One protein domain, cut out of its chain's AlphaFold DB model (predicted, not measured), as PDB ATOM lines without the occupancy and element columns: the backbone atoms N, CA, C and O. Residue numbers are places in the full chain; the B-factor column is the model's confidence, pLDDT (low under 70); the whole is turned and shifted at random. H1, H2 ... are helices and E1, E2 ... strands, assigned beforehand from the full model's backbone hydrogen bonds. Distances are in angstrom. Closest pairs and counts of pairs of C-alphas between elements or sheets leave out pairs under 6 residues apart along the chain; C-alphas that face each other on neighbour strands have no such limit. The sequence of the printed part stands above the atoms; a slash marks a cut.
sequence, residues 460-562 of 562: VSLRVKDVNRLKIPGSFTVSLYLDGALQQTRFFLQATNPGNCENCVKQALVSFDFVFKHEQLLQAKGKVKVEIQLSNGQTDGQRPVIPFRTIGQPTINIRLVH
ATOM      1  N   VAL A 460      31.994 -46.602  42.591       78.25
ATOM      2  CA  VAL A 460      32.721 -45.541  41.893       78.25
ATOM      3  C   VAL A 460      32.283 -45.561  40.435       78.25
ATOM      4  O   VAL A 460      32.245 -46.627  39.828       78.25
ATOM      5  N   SER A 461      31.992 -44.393  39.864       84.44
ATOM      6  CA  SER A 461      31.808 -44.197  38.426       84.44
ATOM      7  C   SER A 461      33.032 -43.482  37.868       84.44
ATOM      8  O   SER A 461      33.353 -42.363  38.273       84.44
ATOM      9  N   LEU A 462      33.717 -44.140  36.939       87.94
ATOM     10  CA  LEU A 462      34.797 -43.579  36.145       87.94
ATOM     11  C   LEU A 462      34.288 -43.342  34.729       87.94
ATOM     12  O   LEU A 462      33.880 -44.282  34.051       87.94
ATOM     13  N   ARG A 463      34.357 -42.093  34.275       88.94
ATOM     14  CA  ARG A 463      34.038 -41.693  32.908       88.94
ATOM     15  C   ARG A 463      35.307 -41.340  32.152       88.94
ATOM     16  O   ARG A 463      36.025 -40.428  32.559       88.94
ATOM     17  N   VAL A 464      35.533 -42.003  31.026       90.50
ATOM     18  CA  VAL A 464      36.475 -41.560  29.991       90.50
ATOM     19  C   VAL A 464      35.684 -40.671  29.045       90.50
ATOM     20  O   VAL A 464      34.784 -41.150  28.361       90.50
ATOM     21  N   LYS A 465      35.951 -39.370  29.068       89.56
ATOM     22  CA  LYS A 465      35.144 -38.351  28.398       89.56
ATOM     23  C   LYS A 465      35.896 -37.742  27.221       89.56
ATOM     24  O   LYS A 465      37.110 -37.560  27.294       89.56
ATOM     25  N   ASP A 466      35.146 -37.353  26.195       89.94
ATOM     26  CA  ASP A 466      35.626 -36.574  25.052       89.94
ATOM     27  C   ASP A 466      36.687 -37.327  24.216       89.94
ATOM     28  O   ASP A 466      37.647 -36.741  23.716       89.94
ATOM     29  N   VAL A 467      36.516 -38.648  24.047       92.94
ATOM     30  CA  VAL A 467      37.327 -39.445  23.113       92.94
ATOM     31  C   VAL A 467      36.971 -39.025  21.692       92.94
ATOM     32  O   VAL A 467      35.831 -39.201  21.260       92.94
ATOM     33  N   ASN A 468      37.940 -38.487  20.946       93.94
ATOM     34  CA  ASN A 468      37.724 -38.113  19.552       93.94
ATOM     35  C   ASN A 468      37.789 -39.353  18.650       93.94
ATOM     36  O   ASN A 468      38.868 -39.745  18.192       93.94
ATOM     37  N   ARG A 469      36.623 -39.956  18.391       93.25
ATOM     38  CA  ARG A 469      36.496 -41.187  17.595       93.25
ATOM     39  C   ARG A 469      36.943 -41.020  16.143       93.25
ATOM     40  O   ARG A 469      37.415 -41.982  15.551       93.25
ATOM     41  N   LEU A 470      36.897 -39.803  15.591       94.19
ATOM     42  CA  LEU A 470      37.331 -39.535  14.212       94.19
ATOM     43  C   LEU A 470      38.841 -39.722  14.004       94.19
ATOM     44  O   LEU A 470      39.304 -39.800  12.872       94.19
ATOM     45  N   LYS A 471      39.619 -39.780  15.093       93.69
ATOM     46  CA  LYS A 471      41.067 -40.031  15.063       93.69
ATOM     47  C   LYS A 471      41.431 -41.501  15.280       93.69
ATOM     48  O   LYS A 471      42.616 -41.820  15.364       93.69
ATOM     49  N   ILE A 472      40.435 -42.376  15.414       92.44
ATOM     50  CA  ILE A 472      40.612 -43.812  15.608       92.44
ATOM     51  C   ILE A 472      40.053 -44.514  14.367       92.44
ATOM     52  O   ILE A 472      38.857 -44.385  14.111       92.44
ATOM     53  N   PRO A 473      40.881 -45.221  13.582       90.56
ATOM     54  CA  PRO A 473      40.378 -45.996  12.461       90.56
ATOM     55  C   PRO A 473      39.732 -47.292  12.955       90.56
ATOM     56  O   PRO A 473      40.360 -48.048  13.696       90.56
ATOM     57  N   GLY A 474      38.506 -47.563  12.517       90.69
ATOM     58  CA  GLY A 474      37.806 -48.814  12.810       90.69
ATOM     59  C   GLY A 474      37.349 -48.934  14.257       90.69
ATOM     60  O   GLY A 474      37.611 -48.068  15.101       90.69
ATOM     61  N   SER A 475      36.629 -50.015  14.538       93.44
ATOM     62  CA  SER A 475      36.180 -50.357  15.884       93.44
ATOM     63  C   SER A 475      37.343 -50.398  16.876       93.44
ATOM     64  O   SER A 475      38.479 -50.760  16.545       93.44
ATOM     65  N   PHE A 476      37.050 -50.045  18.124       93.00
ATOM     66  CA  PHE A 476      38.040 -50.039  19.195       93.00
ATOM     67  C   PHE A 476      37.425 -50.442  20.533       93.00
ATOM     68  O   PHE A 476      36.208 -50.412  20.725       93.00
ATOM     69  N   THR A 477      38.286 -50.786  21.484       91.38
ATOM     70  CA  THR A 477      37.904 -51.039  22.870       91.38
ATOM     71  C   THR A 477      38.465 -50.021  23.839       91.38
ATOM     72  O   THR A 477      39.560 -49.499  23.646       91.38
ATOM     73  N   VAL A 478      37.723 -49.786  24.919       91.00
ATOM     74  CA  VAL A 478      38.147 -49.007  26.082       91.00
ATOM     75  C   VAL A 478      38.122 -49.922  27.300       91.00
ATOM     76  O   VAL A 478      37.072 -50.444  27.666       91.00
ATOM     77  N   SER A 479      39.278 -50.122  27.920       88.62
ATOM     78  CA  SER A 479      39.493 -51.130  28.960       88.62
ATOM     79  C   SER A 479      39.919 -50.472  30.269       88.62
ATOM     80  O   SER A 479      40.859 -49.675  30.289       88.62
ATOM     81  N   LEU A 480      39.251 -50.818  31.369       87.75
ATOM     82  CA  LEU A 480      39.572 -50.371  32.724       87.75
ATOM     83  C   LEU A 480      40.411 -51.428  33.447       87.75
ATOM     84  O   LEU A 480      40.010 -52.587  33.537       87.75
ATOM     85  N   TYR A 481      41.518 -51.004  34.051       87.88
ATOM     86  CA  TYR A 481      42.376 -51.829  34.894       87.88
ATOM     87  C   TYR A 481      42.516 -51.222  36.293       87.88
ATOM     88  O   TYR A 481      42.720 -50.013  36.437       87.88
ATOM     89  N   LEU A 482      42.503 -52.084  37.310       86.62
ATOM     90  CA  LEU A 482      42.786 -51.749  38.707       86.62
ATOM     91  C   LEU A 482      43.988 -52.576  39.181       86.62
ATOM     92  O   LEU A 482      43.994 -53.791  39.013       86.62
ATOM     93  N   ASP A 483      45.037 -51.913  39.684       86.62
ATOM     94  CA  ASP A 483      46.342 -52.526  40.042       86.62
ATOM     95  C   ASP A 483      46.901 -53.484  38.965       86.62
ATOM     96  O   ASP A 483      47.497 -54.516  39.248       86.62
ATOM     97  N   GLY A 484      46.682 -53.141  37.691       83.94
ATOM     98  CA  GLY A 484      47.135 -53.927  36.539       83.94
ATOM     99  C   GLY A 484      46.193 -55.053  36.095       83.94
ATOM    100  O   GLY A 484      46.368 -55.556  34.986       83.94
ATOM    101  N   ALA A 485      45.168 -55.405  36.874       85.44
ATOM    102  CA  ALA A 485      44.172 -56.408  36.498       85.44
ATOM    103  C   ALA A 485      43.028 -55.790  35.678       85.44
ATOM    104  O   ALA A 485      42.425 -54.804  36.110       85.44
ATOM    105  N   LEU A 486      42.710 -56.382  34.520       85.56
ATOM    106  CA  LEU A 486      41.573 -55.979  33.682       85.56
ATOM    107  C   LEU A 486      40.267 -56.189  34.449       85.56
ATOM    108  O   LEU A 486      39.990 -57.302  34.890       85.56
ATOM    109  N   GLN A 487      39.483 -55.125  34.588       82.94
ATOM    110  CA  GLN A 487      38.196 -55.155  35.276       82.94
ATOM    111  C   GLN A 487      37.029 -55.214  34.306       82.94
ATOM    112  O   GLN A 487      36.132 -56.020  34.495       82.94
ATOM    113  N   GLN A 488      37.014 -54.321  33.317       84.25
ATOM    114  CA  GLN A 488      35.884 -54.150  32.408       84.25
ATOM    115  C   GLN A 488      36.372 -53.665  31.053       84.25
ATOM    116  O   GLN A 488      37.344 -52.911  30.977       84.25
ATOM    117  N   THR A 489      35.657 -54.047  30.000       85.50
ATOM    118  CA  THR A 489      35.893 -53.554  28.636       85.50
ATOM    119  C   THR A 489      34.610 -52.969  28.055       85.50
ATOM    120  O   THR A 489      33.507 -53.429  28.350       85.50
ATOM    121  N   ARG A 490      34.747 -51.935  27.229       87.25
ATOM    122  CA  ARG A 490      33.706 -51.438  26.328       87.25
ATOM    123  C   ARG A 490      34.181 -51.625  24.902       87.25
ATOM    124  O   ARG A 490      35.333 -51.309  24.619       87.25
ATOM    125  N   PHE A 491      33.310 -52.108  24.030       90.44
ATOM    126  CA  PHE A 491      33.537 -52.116  22.591       90.44
ATOM    127  C   PHE A 491      32.711 -51.013  21.947       90.44
ATOM    128  O   PHE A 491      31.562 -50.799  22.332       90.44
ATOM    129  N   PHE A 492      33.331 -50.305  21.012       93.56
ATOM    130  CA  PHE A 492      32.710 -49.261  20.219       93.56
ATOM    131  C   PHE A 492      32.764 -49.692  18.757       93.56
ATOM    132  O   PHE A 492      33.849 -49.723  18.163       93.56
ATOM    133  N   LEU A 493      31.607 -50.059  18.202       93.69
ATOM    134  CA  LEU A 493      31.506 -50.476  16.808       93.69
ATOM    135  C   LEU A 493      31.645 -49.246  15.919       93.69
ATOM    136  O   LEU A 493      30.821 -48.341  15.995       93.69
ATOM    137  N   GLN A 494      32.660 -49.197  15.063       92.69
ATOM    138  CA  GLN A 494      32.702 -48.159  14.042       92.69
ATOM    139  C   GLN A 494      33.391 -48.596  12.754       92.69
ATOM    140  O   GLN A 494      34.236 -49.489  12.745       92.69
ATOM    141  N   ALA A 495      33.059 -47.900  11.674       90.56
ATOM    142  CA  ALA A 495      33.718 -48.027  10.383       90.56
ATOM    143  C   ALA A 495      35.209 -47.671  10.421       90.56
ATOM    144  O   ALA A 495      35.655 -46.893  11.274       90.56
ATOM    145  N   THR A 496      35.978 -48.164   9.443       89.75
ATOM    146  CA  THR A 496      37.413 -47.848   9.320       89.75
ATOM    147  C   THR A 496      37.656 -46.347   9.188       89.75
ATOM    148  O   THR A 496      38.606 -45.822   9.770       89.75
ATOM    149  N   ASN A 497      36.785 -45.638   8.466       88.44
ATOM    150  CA  ASN A 497      36.863 -44.189   8.303       88.44
ATOM    151  C   ASN A 497      35.552 -43.505   8.730       88.44
ATOM    152  O   ASN A 497      34.719 -43.174   7.881       88.44
ATOM    153  N   PRO A 498      35.362 -43.239  10.036       89.50
ATOM    154  CA  PRO A 498      34.141 -42.610  10.537       89.50
ATOM    155  C   PRO A 498      33.967 -41.161  10.047       89.50
ATOM    156  O   PRO A 498      32.865 -40.626  10.116       89.50
ATOM    157  N   GLY A 499      35.018 -40.522   9.515       88.00
ATOM    158  CA  GLY A 499      34.939 -39.178   8.932       88.00
ATOM    159  C   GLY A 499      34.100 -39.094   7.652       88.00
ATOM    160  O   GLY A 499      33.681 -38.002   7.281       88.00
ATOM    161  N   ASN A 500      33.819 -40.230   7.005       86.50
ATOM    162  CA  ASN A 500      32.972 -40.300   5.812       86.50
ATOM    163  C   ASN A 500      31.466 -40.334   6.135       86.50
ATOM    164  O   ASN A 500      30.650 -40.295   5.219       86.50
ATOM    165  N   CYS A 501      31.087 -40.406   7.414       84.25
ATOM    166  CA  CYS A 501      29.695 -40.439   7.848       84.25
ATOM    167  C   CYS A 501      29.320 -39.129   8.544       84.25
ATOM    168  O   CYS A 501      29.891 -38.775   9.578       84.25
ATOM    169  N   GLU A 502      28.314 -38.429   8.015       84.38
ATOM    170  CA  GLU A 502      27.867 -37.140   8.550       84.38
ATOM    171  C   GLU A 502      27.452 -37.237  10.028       84.38
ATOM    172  O   GLU A 502      27.836 -36.396  10.844       84.38
ATOM    173  N   ASN A 503      26.735 -38.298  10.404       82.69
ATOM    174  CA  ASN A 503      26.274 -38.491  11.779       82.69
ATOM    175  C   ASN A 503      27.428 -38.827  12.733       82.69
ATOM    176  O   ASN A 503      27.473 -38.311  13.852       82.69
ATOM    177  N   CYS A 504      28.434 -39.575  12.269       86.56
ATOM    178  CA  CYS A 504      29.662 -39.805  13.031       86.56
ATOM    179  C   CYS A 504      30.455 -38.506  13.249       86.56
ATOM    180  O   CYS A 504      31.003 -38.298  14.330       86.56
ATOM    181  N   VAL A 505      30.486 -37.614  12.253       89.31
ATOM    182  CA  VAL A 505      31.129 -36.296  12.368       89.31
ATOM    183  C   VAL A 505      30.368 -35.386  13.336       89.31
ATOM    184  O   VAL A 505      30.994 -34.721  14.164       89.31
ATOM    185  N   LYS A 506      29.029 -35.395  13.303       86.44
ATOM    186  CA  LYS A 506      28.188 -34.674  14.278       86.44
ATOM    187  C   LYS A 506      28.407 -35.176  15.710       86.44
ATOM    188  O   LYS A 506      28.383 -34.372  16.639       86.44
ATOM    189  N   GLN A 507      28.676 -36.471  15.885       86.00
ATOM    190  CA  GLN A 507      28.991 -37.101  17.174       86.00
ATOM    191  C   GLN A 507      30.476 -37.489  17.308       86.00
ATOM    192  O   GLN A 507      30.821 -38.601  17.706       86.00
ATOM    193  N   ALA A 508      31.384 -36.563  16.983       91.19
ATOM    194  CA  ALA A 508      32.827 -36.829  16.969       91.19
ATOM    195  C   ALA A 508      33.444 -37.145  18.346       91.19
ATOM    196  O   ALA A 508      34.533 -37.720  18.413       91.19
ATOM    197  N   LEU A 509      32.798 -36.728  19.435       91.62
ATOM    198  CA  LEU A 509      33.267 -36.938  20.802       91.62
ATOM    199  C   LEU A 509      32.352 -37.939  21.500       91.62
ATOM    200  O   LEU A 509      31.156 -37.698  21.621       91.62
ATOM    201  N   VAL A 510      32.929 -39.039  21.979       92.56
ATOM    202  CA  VAL A 510      32.196 -40.105  22.674       92.56
ATOM    203  C   VAL A 510      32.752 -40.334  24.073       92.56
ATOM    204  O   VAL A 510      33.912 -40.020  24.364       92.56
ATOM    205  N   SER A 511      31.904 -40.850  24.962       91.56
ATOM    206  CA  SER A 511      32.252 -41.106  26.361       91.56
ATOM    207  C   SER A 511      31.951 -42.545  26.775       91.56
ATOM    208  O   SER A 511      31.010 -43.163  26.278       91.56
ATOM    209  N   PHE A 512      32.730 -43.053  27.727       90.88
ATOM    210  CA  PHE A 512      32.648 -44.424  28.231       90.88
ATOM    211  C   PHE A 512      32.567 -44.415  29.750       90.88
ATOM    212  O   PHE A 512      33.432 -43.826  30.403       90.88
ATOM    213  N   ASP A 513      31.557 -45.089  30.298       86.94
ATOM    214  CA  ASP A 513      31.355 -45.196  31.739       86.94
ATOM    215  C   ASP A 513      31.679 -46.600  32.247       86.94
ATOM    216  O   ASP A 513      31.217 -47.622  31.727       86.94
ATOM    217  N   PHE A 514      32.438 -46.622  33.338       85.06
ATOM    218  CA  PHE A 514      32.751 -47.799  34.129       85.06
ATOM    219  C   PHE A 514      32.243 -47.583  35.543       85.06
ATOM    220  O   PHE A 514      32.512 -46.545  36.147       85.06
ATOM    221  N   VAL A 515      31.534 -48.566  36.084       81.19
ATOM    222  CA  VAL A 515      31.061 -48.532  37.469       81.19
ATOM    223  C   VAL A 515      31.584 -49.770  38.186       81.19
ATOM    224  O   VAL A 515      31.534 -50.866  37.644       81.19
ATOM    225  N   PHE A 516      32.168 -49.615  39.367       78.19
ATOM    226  CA  PHE A 516      32.801 -50.711  40.114       78.19
ATOM    227  C   PHE A 516      32.792 -50.409  41.609       78.19
ATOM    228  O   PHE A 516      32.584 -49.259  42.002       78.19
ATOM    229  N   LYS A 517      32.978 -51.422  42.461       79.44
ATOM    230  CA  LYS A 517      32.884 -51.226  43.912       79.44
ATOM    231  C   LYS A 517      34.015 -50.323  44.406       79.44
ATOM    232  O   LYS A 517      35.172 -50.499  44.024       79.44
ATOM    233  N   HIS A 518      33.709 -49.389  45.305       79.81
ATOM    234  CA  HIS A 518      34.722 -48.498  45.890       79.81
ATOM    235  C   HIS A 518      35.843 -49.279  46.595       79.81
ATOM    236  O   HIS A 518      37.011 -48.910  46.500       79.81
ATOM    237  N   GLU A 519      35.515 -50.411  47.219       79.81
ATOM    238  CA  GLU A 519      36.497 -51.304  47.840       79.81
ATOM    239  C   GLU A 519      37.570 -51.788  46.851       79.81
ATOM    240  O   GLU A 519      38.748 -51.821  47.199       79.81
ATOM    241  N   GLN A 520      37.203 -52.082  45.599       81.69
ATOM    242  CA  GLN A 520      38.162 -52.518  44.577       81.69
ATOM    243  C   GLN A 520      39.189 -51.420  44.272       81.69
ATOM    244  O   GLN A 520      40.364 -51.708  44.054       81.69
ATOM    245  N   LEU A 521      38.776 -50.148  44.318       83.81
ATOM    246  CA  LEU A 521      39.692 -49.015  44.177       83.81
ATOM    247  C   LEU A 521      40.677 -48.930  45.349       83.81
ATOM    248  O   LEU A 521      41.865 -48.668  45.143       83.81
ATOM    249  N   LEU A 522      40.185 -49.154  46.572       85.12
ATOM    250  CA  LEU A 522      41.002 -49.151  47.788       85.12
ATOM    251  C   LEU A 522      42.005 -50.310  47.788       85.12
ATOM    252  O   LEU A 522      43.187 -50.091  48.058       85.12
ATOM    253  N   GLN A 523      41.564 -51.517  47.422       86.81
ATOM    254  CA  GLN A 523      42.419 -52.700  47.263       86.81
ATOM    255  C   GLN A 523      43.506 -52.461  46.209       86.81
ATOM    256  O   GLN A 523      44.669 -52.798  46.425       86.81
ATOM    257  N   ALA A 524      43.156 -51.774  45.118       85.81
ATOM    258  CA  ALA A 524      44.099 -51.354  44.088       85.81
ATOM    259  C   ALA A 524      45.009 -50.181  44.501       85.81
ATOM    260  O   ALA A 524      45.806 -49.698  43.693       85.81
ATOM    261  N   LYS A 525      44.901 -49.691  45.745       87.56
ATOM    262  CA  LYS A 525      45.665 -48.555  46.286       87.56
ATOM    263  C   LYS A 525      45.543 -47.303  45.410       87.56
ATOM    264  O   LYS A 525      46.511 -46.564  45.236       87.56
ATOM    265  N   GLY A 526      44.369 -47.100  44.807       80.38
ATOM    266  CA  GLY A 526      44.095 -45.986  43.897       80.38
ATOM    267  C   GLY A 526      44.767 -46.084  42.522       80.38
ATOM    268  O   GLY A 526      44.690 -45.132  41.748       80.38
ATOM    269  N   LYS A 527      45.421 -47.202  42.179       84.12
ATOM    270  CA  LYS A 527      46.035 -47.384  40.860       84.12
ATOM    271  C   LYS A 527      44.979 -47.748  39.826       84.12
ATOM    272  O   LYS A 527      44.519 -48.888  39.763       84.12
ATOM    273  N   VAL A 528      44.661 -46.778  38.982       85.38
ATOM    274  CA  VAL A 528      43.715 -46.921  37.878       85.38
ATOM    275  C   VAL A 528      44.449 -46.719  36.562       85.38
ATOM    276  O   VAL A 528      45.225 -45.774  36.418       85.38
ATOM    277  N   LYS A 529      44.196 -47.594  35.590       88.12
ATOM    278  CA  LYS A 529      44.678 -47.444  34.215       88.12
ATOM    279  C   LYS A 529      43.513 -47.640  33.254       88.12
ATOM    280  O   LYS A 529      42.720 -48.561  33.425       88.12
ATOM    281  N   VAL A 530      43.438 -46.787  32.240       89.75
ATOM    282  CA  VAL A 530      42.530 -46.942  31.102       89.75
ATOM    283  C   VAL A 530      43.374 -47.125  29.852       89.75
ATOM    284  O   VAL A 530      44.316 -46.363  29.634       89.75
ATOM    285  N   GLU A 531      43.032 -48.112  29.034       91.12
ATOM    286  CA  GLU A 531      43.636 -48.308  27.717       91.12
ATOM    287  C   GLU A 531      42.565 -48.207  26.638       91.12
ATOM    288  O   GLU A 531      41.474 -48.751  26.790       91.12
ATOM    289  N   ILE A 532      42.882 -47.504  25.553       91.12
ATOM    290  CA  ILE A 532      42.074 -47.486  24.332       91.12
ATOM    291  C   ILE A 532      42.858 -48.266  23.289       91.12
ATOM    292  O   ILE A 532      44.044 -47.999  23.103       91.12
ATOM    293  N   GLN A 533      42.231 -49.251  22.658       90.19
ATOM    294  CA  GLN A 533      42.920 -50.223  21.815       90.19
ATOM    295  C   GLN A 533      42.138 -50.481  20.531       90.19
ATOM    296  O   GLN A 533      40.920 -50.596  20.585       90.19
ATOM    297  N   LEU A 534      42.817 -50.612  19.392       86.38
ATOM    298  CA  LEU A 534      42.158 -51.022  18.143       86.38
ATOM    299  C   LEU A 534      41.587 -52.437  18.280       86.38
ATOM    300  O   LEU A 534      42.226 -53.296  18.883       86.38
ATOM    301  N   SER A 535      40.407 -52.703  17.720       78.19
ATOM    302  CA  SER A 535      39.756 -54.012  17.882       78.19
ATOM    303  C   SER A 535      40.506 -55.151  17.191       78.19
ATOM    304  O   SER A 535      40.503 -56.283  17.690       78.19
ATOM    305  N   ASN A 536      41.211 -54.847  16.100       68.38
ATOM    306  CA  ASN A 536      42.020 -55.819  15.372       68.38
ATOM    307  C   ASN A 536      43.304 -56.109  16.159       68.38
ATOM    308  O   ASN A 536      44.115 -55.216  16.421       68.38
ATOM    309  N   GLY A 537      43.460 -57.364  16.579       56.22
ATOM    310  CA  GLY A 537      44.661 -57.833  17.262       56.22
ATOM    311  C   GLY A 537      45.852 -57.939  16.312       56.22
ATOM    312  O   GLY A 537      45.691 -58.110  15.105       56.22
ATOM    313  N   GLN A 538      47.061 -57.868  16.858       52.56
ATOM    314  CA  GLN A 538      48.257 -58.327  16.160       52.56
ATOM    315  C   GLN A 538      48.328 -59.861  16.180       52.56
ATOM    316  O   GLN A 538      47.522 -60.538  16.821       52.56
ATOM    317  N   THR A 539      49.302 -60.433  15.473       45.12
ATOM    318  CA  THR A 539      49.507 -61.888  15.362       45.12
ATOM    319  C   THR A 539      49.749 -62.596  16.703       45.12
ATOM    320  O   THR A 539      49.602 -63.814  16.777       45.12
ATOM    321  N   ASP A 540      50.075 -61.858  17.765       42.91
ATOM    322  CA  ASP A 540      50.240 -62.340  19.143       42.91
ATOM    323  C   ASP A 540      48.961 -62.224  20.004       42.91
ATOM    324  O   ASP A 540      48.966 -62.577  21.185       42.91
ATOM    325  N   GLY A 541      47.861 -61.734  19.425       51.88
ATOM    326  CA  GLY A 541      46.588 -61.514  20.105       51.88
ATOM    327  C   GLY A 541      46.512 -60.227  20.934       51.88
ATOM    328  O   GLY A 541      45.477 -59.988  21.558       51.88
ATOM    329  N   GLN A 542      47.552 -59.384  20.952       61.28
ATOM    330  CA  GLN A 542      47.496 -58.081  21.617       61.28
ATOM    331  C   GLN A 542      46.886 -57.017  20.707       61.28
ATOM    332  O   GLN A 542      47.176 -56.934  19.515       61.28
ATOM    333  N   ARG A 543      46.041 -56.160  21.281       73.25
ATOM    334  CA  ARG A 543      45.436 -55.030  20.573       73.25
ATOM    335  C   ARG A 543      46.335 -53.787  20.683       73.25
ATOM    336  O   ARG A 543      46.715 -53.432  21.804       73.25
ATOM    337  N   PRO A 544      46.672 -53.099  19.572       82.44
ATOM    338  CA  PRO A 544      47.493 -51.890  19.609       82.44
ATOM    339  C   PRO A 544      46.881 -50.802  20.501       82.44
ATOM    340  O   PRO A 544      45.750 -50.378  20.268       82.44
ATOM    341  N   VAL A 545      47.635 -50.331  21.500       86.62
ATOM    342  CA  VAL A 545      47.205 -49.250  22.403       86.62
ATOM    343  C   VAL A 545      47.352 -47.893  21.712       86.62
ATOM    344  O   VAL A 545      48.421 -47.546  21.208       86.62
ATOM    345  N   ILE A 546      46.288 -47.095  21.742       87.38
ATOM    346  CA  ILE A 546      46.217 -45.762  21.149       87.38
ATOM    347  C   ILE A 546      46.551 -44.709  22.219       87.38
ATOM    348  O   ILE A 546      45.841 -44.598  23.224       87.38
ATOM    349  N   PRO A 547      47.609 -43.894  22.041       86.81
ATOM    350  CA  PRO A 547      47.958 -42.868  23.018       86.81
ATOM    351  C   PRO A 547      46.894 -41.765  23.112       86.81
ATOM    352  O   PRO A 547      46.522 -41.168  22.110       86.81
ATOM    353  N   PHE A 548      46.490 -41.364  24.320       84.50
ATOM    354  CA  PHE A 548      45.449 -40.335  24.522       84.50
ATOM    355  C   PHE A 548      45.728 -39.009  23.790       84.50
ATOM    356  O   PHE A 548      44.819 -38.361  23.270       84.50
ATOM    357  N   ARG A 549      47.007 -38.625  23.686       83.19
ATOM    358  CA  ARG A 549      47.440 -37.420  22.960       83.19
ATOM    359  C   ARG A 549      47.071 -37.424  21.473       83.19
ATOM    360  O   ARG A 549      46.962 -36.349  20.892       83.19
ATOM    361  N   THR A 550      46.883 -38.591  20.856       84.94
ATOM    362  CA  THR A 550      46.536 -38.700  19.430       84.94
ATOM    363  C   THR A 550      45.030 -38.648  19.188       84.94
ATOM    364  O   THR A 550      44.624 -38.403  18.062       84.94
ATOM    365  N   ILE A 551      44.202 -38.784  20.229       87.12
ATOM    366  CA  ILE A 551      42.733 -38.914  20.142       87.12
ATOM    367  C   ILE A 551      41.987 -37.788  20.867       87.12
ATOM    368  O   ILE A 551      40.905 -37.977  21.411       87.12
ATOM    369  N   GLY A 552      42.572 -36.588  20.868       83.81
ATOM    370  CA  GLY A 552      41.919 -35.395  21.417       83.81
ATOM    371  C   GLY A 552      42.104 -35.185  22.919       83.81
ATOM    372  O   GLY A 552      41.446 -34.311  23.459       83.81
ATOM    373  N   GLN A 553      43.025 -35.917  23.564       84.19
ATOM    374  CA  GLN A 553      43.314 -35.804  25.002       84.19
ATOM    375  C   GLN A 553      42.061 -36.002  25.877       84.19
ATOM    376  O   GLN A 553      41.686 -35.092  26.617       84.19
ATOM    377  N   PRO A 554      41.412 -37.182  25.807       87.88
ATOM    378  CA  PRO A 554      40.229 -37.464  26.610       87.88
ATOM    379  C   PRO A 554      40.512 -37.274  28.102       87.88
ATOM    380  O   PRO A 554      41.619 -37.532  28.588       87.88
ATOM    381  N   THR A 555      39.490 -36.840  28.836       86.31
ATOM    382  CA  THR A 555      39.578 -36.624  30.284       86.31
ATOM    383  C   THR A 555      39.050 -37.835  31.039       86.31
ATOM    384  O   THR A 555      38.114 -38.499  30.598       86.31
ATOM    385  N   ILE A 556      39.643 -38.137  32.194       85.69
ATOM    386  CA  ILE A 556      39.140 -39.174  33.099       85.69
ATOM    387  C   ILE A 556      38.518 -38.474  34.301       85.69
ATOM    388  O   ILE A 556      39.212 -37.800  35.058       85.69
ATOM    389  N   ASN A 557      37.214 -38.656  34.476       84.50
ATOM    390  CA  ASN A 557      36.468 -38.123  35.606       84.50
ATOM    391  C   ASN A 557      36.065 -39.278  36.517       84.50
ATOM    392  O   ASN A 557      35.438 -40.229  36.059       84.50
ATOM    393  N   ILE A 558      36.405 -39.192  37.800       81.44
ATOM    394  CA  ILE A 558      36.022 -40.193  38.797       81.44
ATOM    395  C   ILE A 558      35.081 -39.526  39.788       81.44
ATOM    396  O   ILE A 558      35.408 -38.489  40.365       81.44
ATOM    397  N   ARG A 559      33.908 -40.124  39.981       78.81
ATOM    398  CA  ARG A 559      32.914 -39.685  40.956       78.81
ATOM    399  C   ARG A 559      32.423 -40.862  41.778       78.81
ATOM    400  O   ARG A 559      32.375 -41.998  41.313       78.81
ATOM    401  N   LEU A 560      32.031 -40.561  42.999       70.62
ATOM    402  CA  LEU A 560      31.344 -41.501  43.865       70.62
ATOM    403  C   LEU A 560      29.863 -41.549  43.487       70.62
ATOM    404  O   LEU A 560      29.278 -40.509  43.178       70.62
ATOM    405  N   VAL A 561      29.281 -42.749  43.479       65.25
ATOM    406  CA  VAL A 561      27.860 -42.962  43.167       65.25
ATOM    407  C   VAL A 561      27.153 -43.455  44.426       65.25
ATOM    408  O   VAL A 561      27.690 -44.298  45.148       65.25
ATOM    409  N   HIS A 562      25.979 -42.883  44.690       53.94
ATOM    410  CA  HIS A 562      25.122 -43.177  45.836       53.94
ATOM    411  C   HIS A 562      23.851 -43.894  45.414       53.94
ATOM    412  O   HIS A 562      23.330 -43.542  44.331       53.94
TER     413      HIS A 562
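Overview. This is residues 460 to 562 of the 562 residues of the protein "Tyrosinase family protein" of Olleya aquimaris (UniProt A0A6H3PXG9). Two three-stranded sheets lie face to face as a small sandwich, E4 E1 E6 on E3 E2 E5, with the strands of the one at 39 degrees to those of the other. The short helix H2 caps one end, H1 lies beyond the other end, and a loop around Thr 539 reaches out from the side of the sheet E3 E2 E5. The printed part has 103 residues, with named elements in the order E1 E2 E3 H1 E4 H2 E5 E6, mostly strand, and both sheets are antiparallel. It is compact, with a radius of gyration of the C-alphas of 14.4 A and spans of 44 by 35 by 21 A.

Arrangement. E1, residues 460 to 468, is the inner strand between E4, residues 509 to 517, and E6, residues 555 to 561. N 462 and O 514, 2.8 A, and N 463 and O 557, 2.8 A, are within hydrogen-bond range. In the other sheet, E2, residues 476 to 482, is inner; it forms a hairpin with E3, residues 485 to 492, with N 478 and O 490 2.8 A apart. E5, residues 528 to 534, is its other antiparallel neighbour, with N 479 and O 531 2.8 A apart. Both sheets are strongly twisted, and E3 bends by 50 degrees at residue 488. The closest C-alphas of E3 and E4 are those of Gln 488 and Phe 514, 7.3 A. H2, residues 518 to 523, only grazes both sheets; H1, residues 502 to 506, is not on either. In H1 and H2 every O i to N i+4 pair is within hydrogen-bond range.

Along the chain. E1 begins at C-alpha 460 (32.721, -45.541, 41.893) and is 24.1 A long; E4 is 27.2 A. E6 ends at C-alpha 561 (27.860, -42.962, 43.167).

Size, cuts and confidence. The C-alphas of Asn 500 and Gln 523 are the two farthest apart, 44.3 A. The printed part has no cut. The link E5 to E6, 20 residues, is long. Residues 536 to 542 and 561 to 562 have pLDDT under 70.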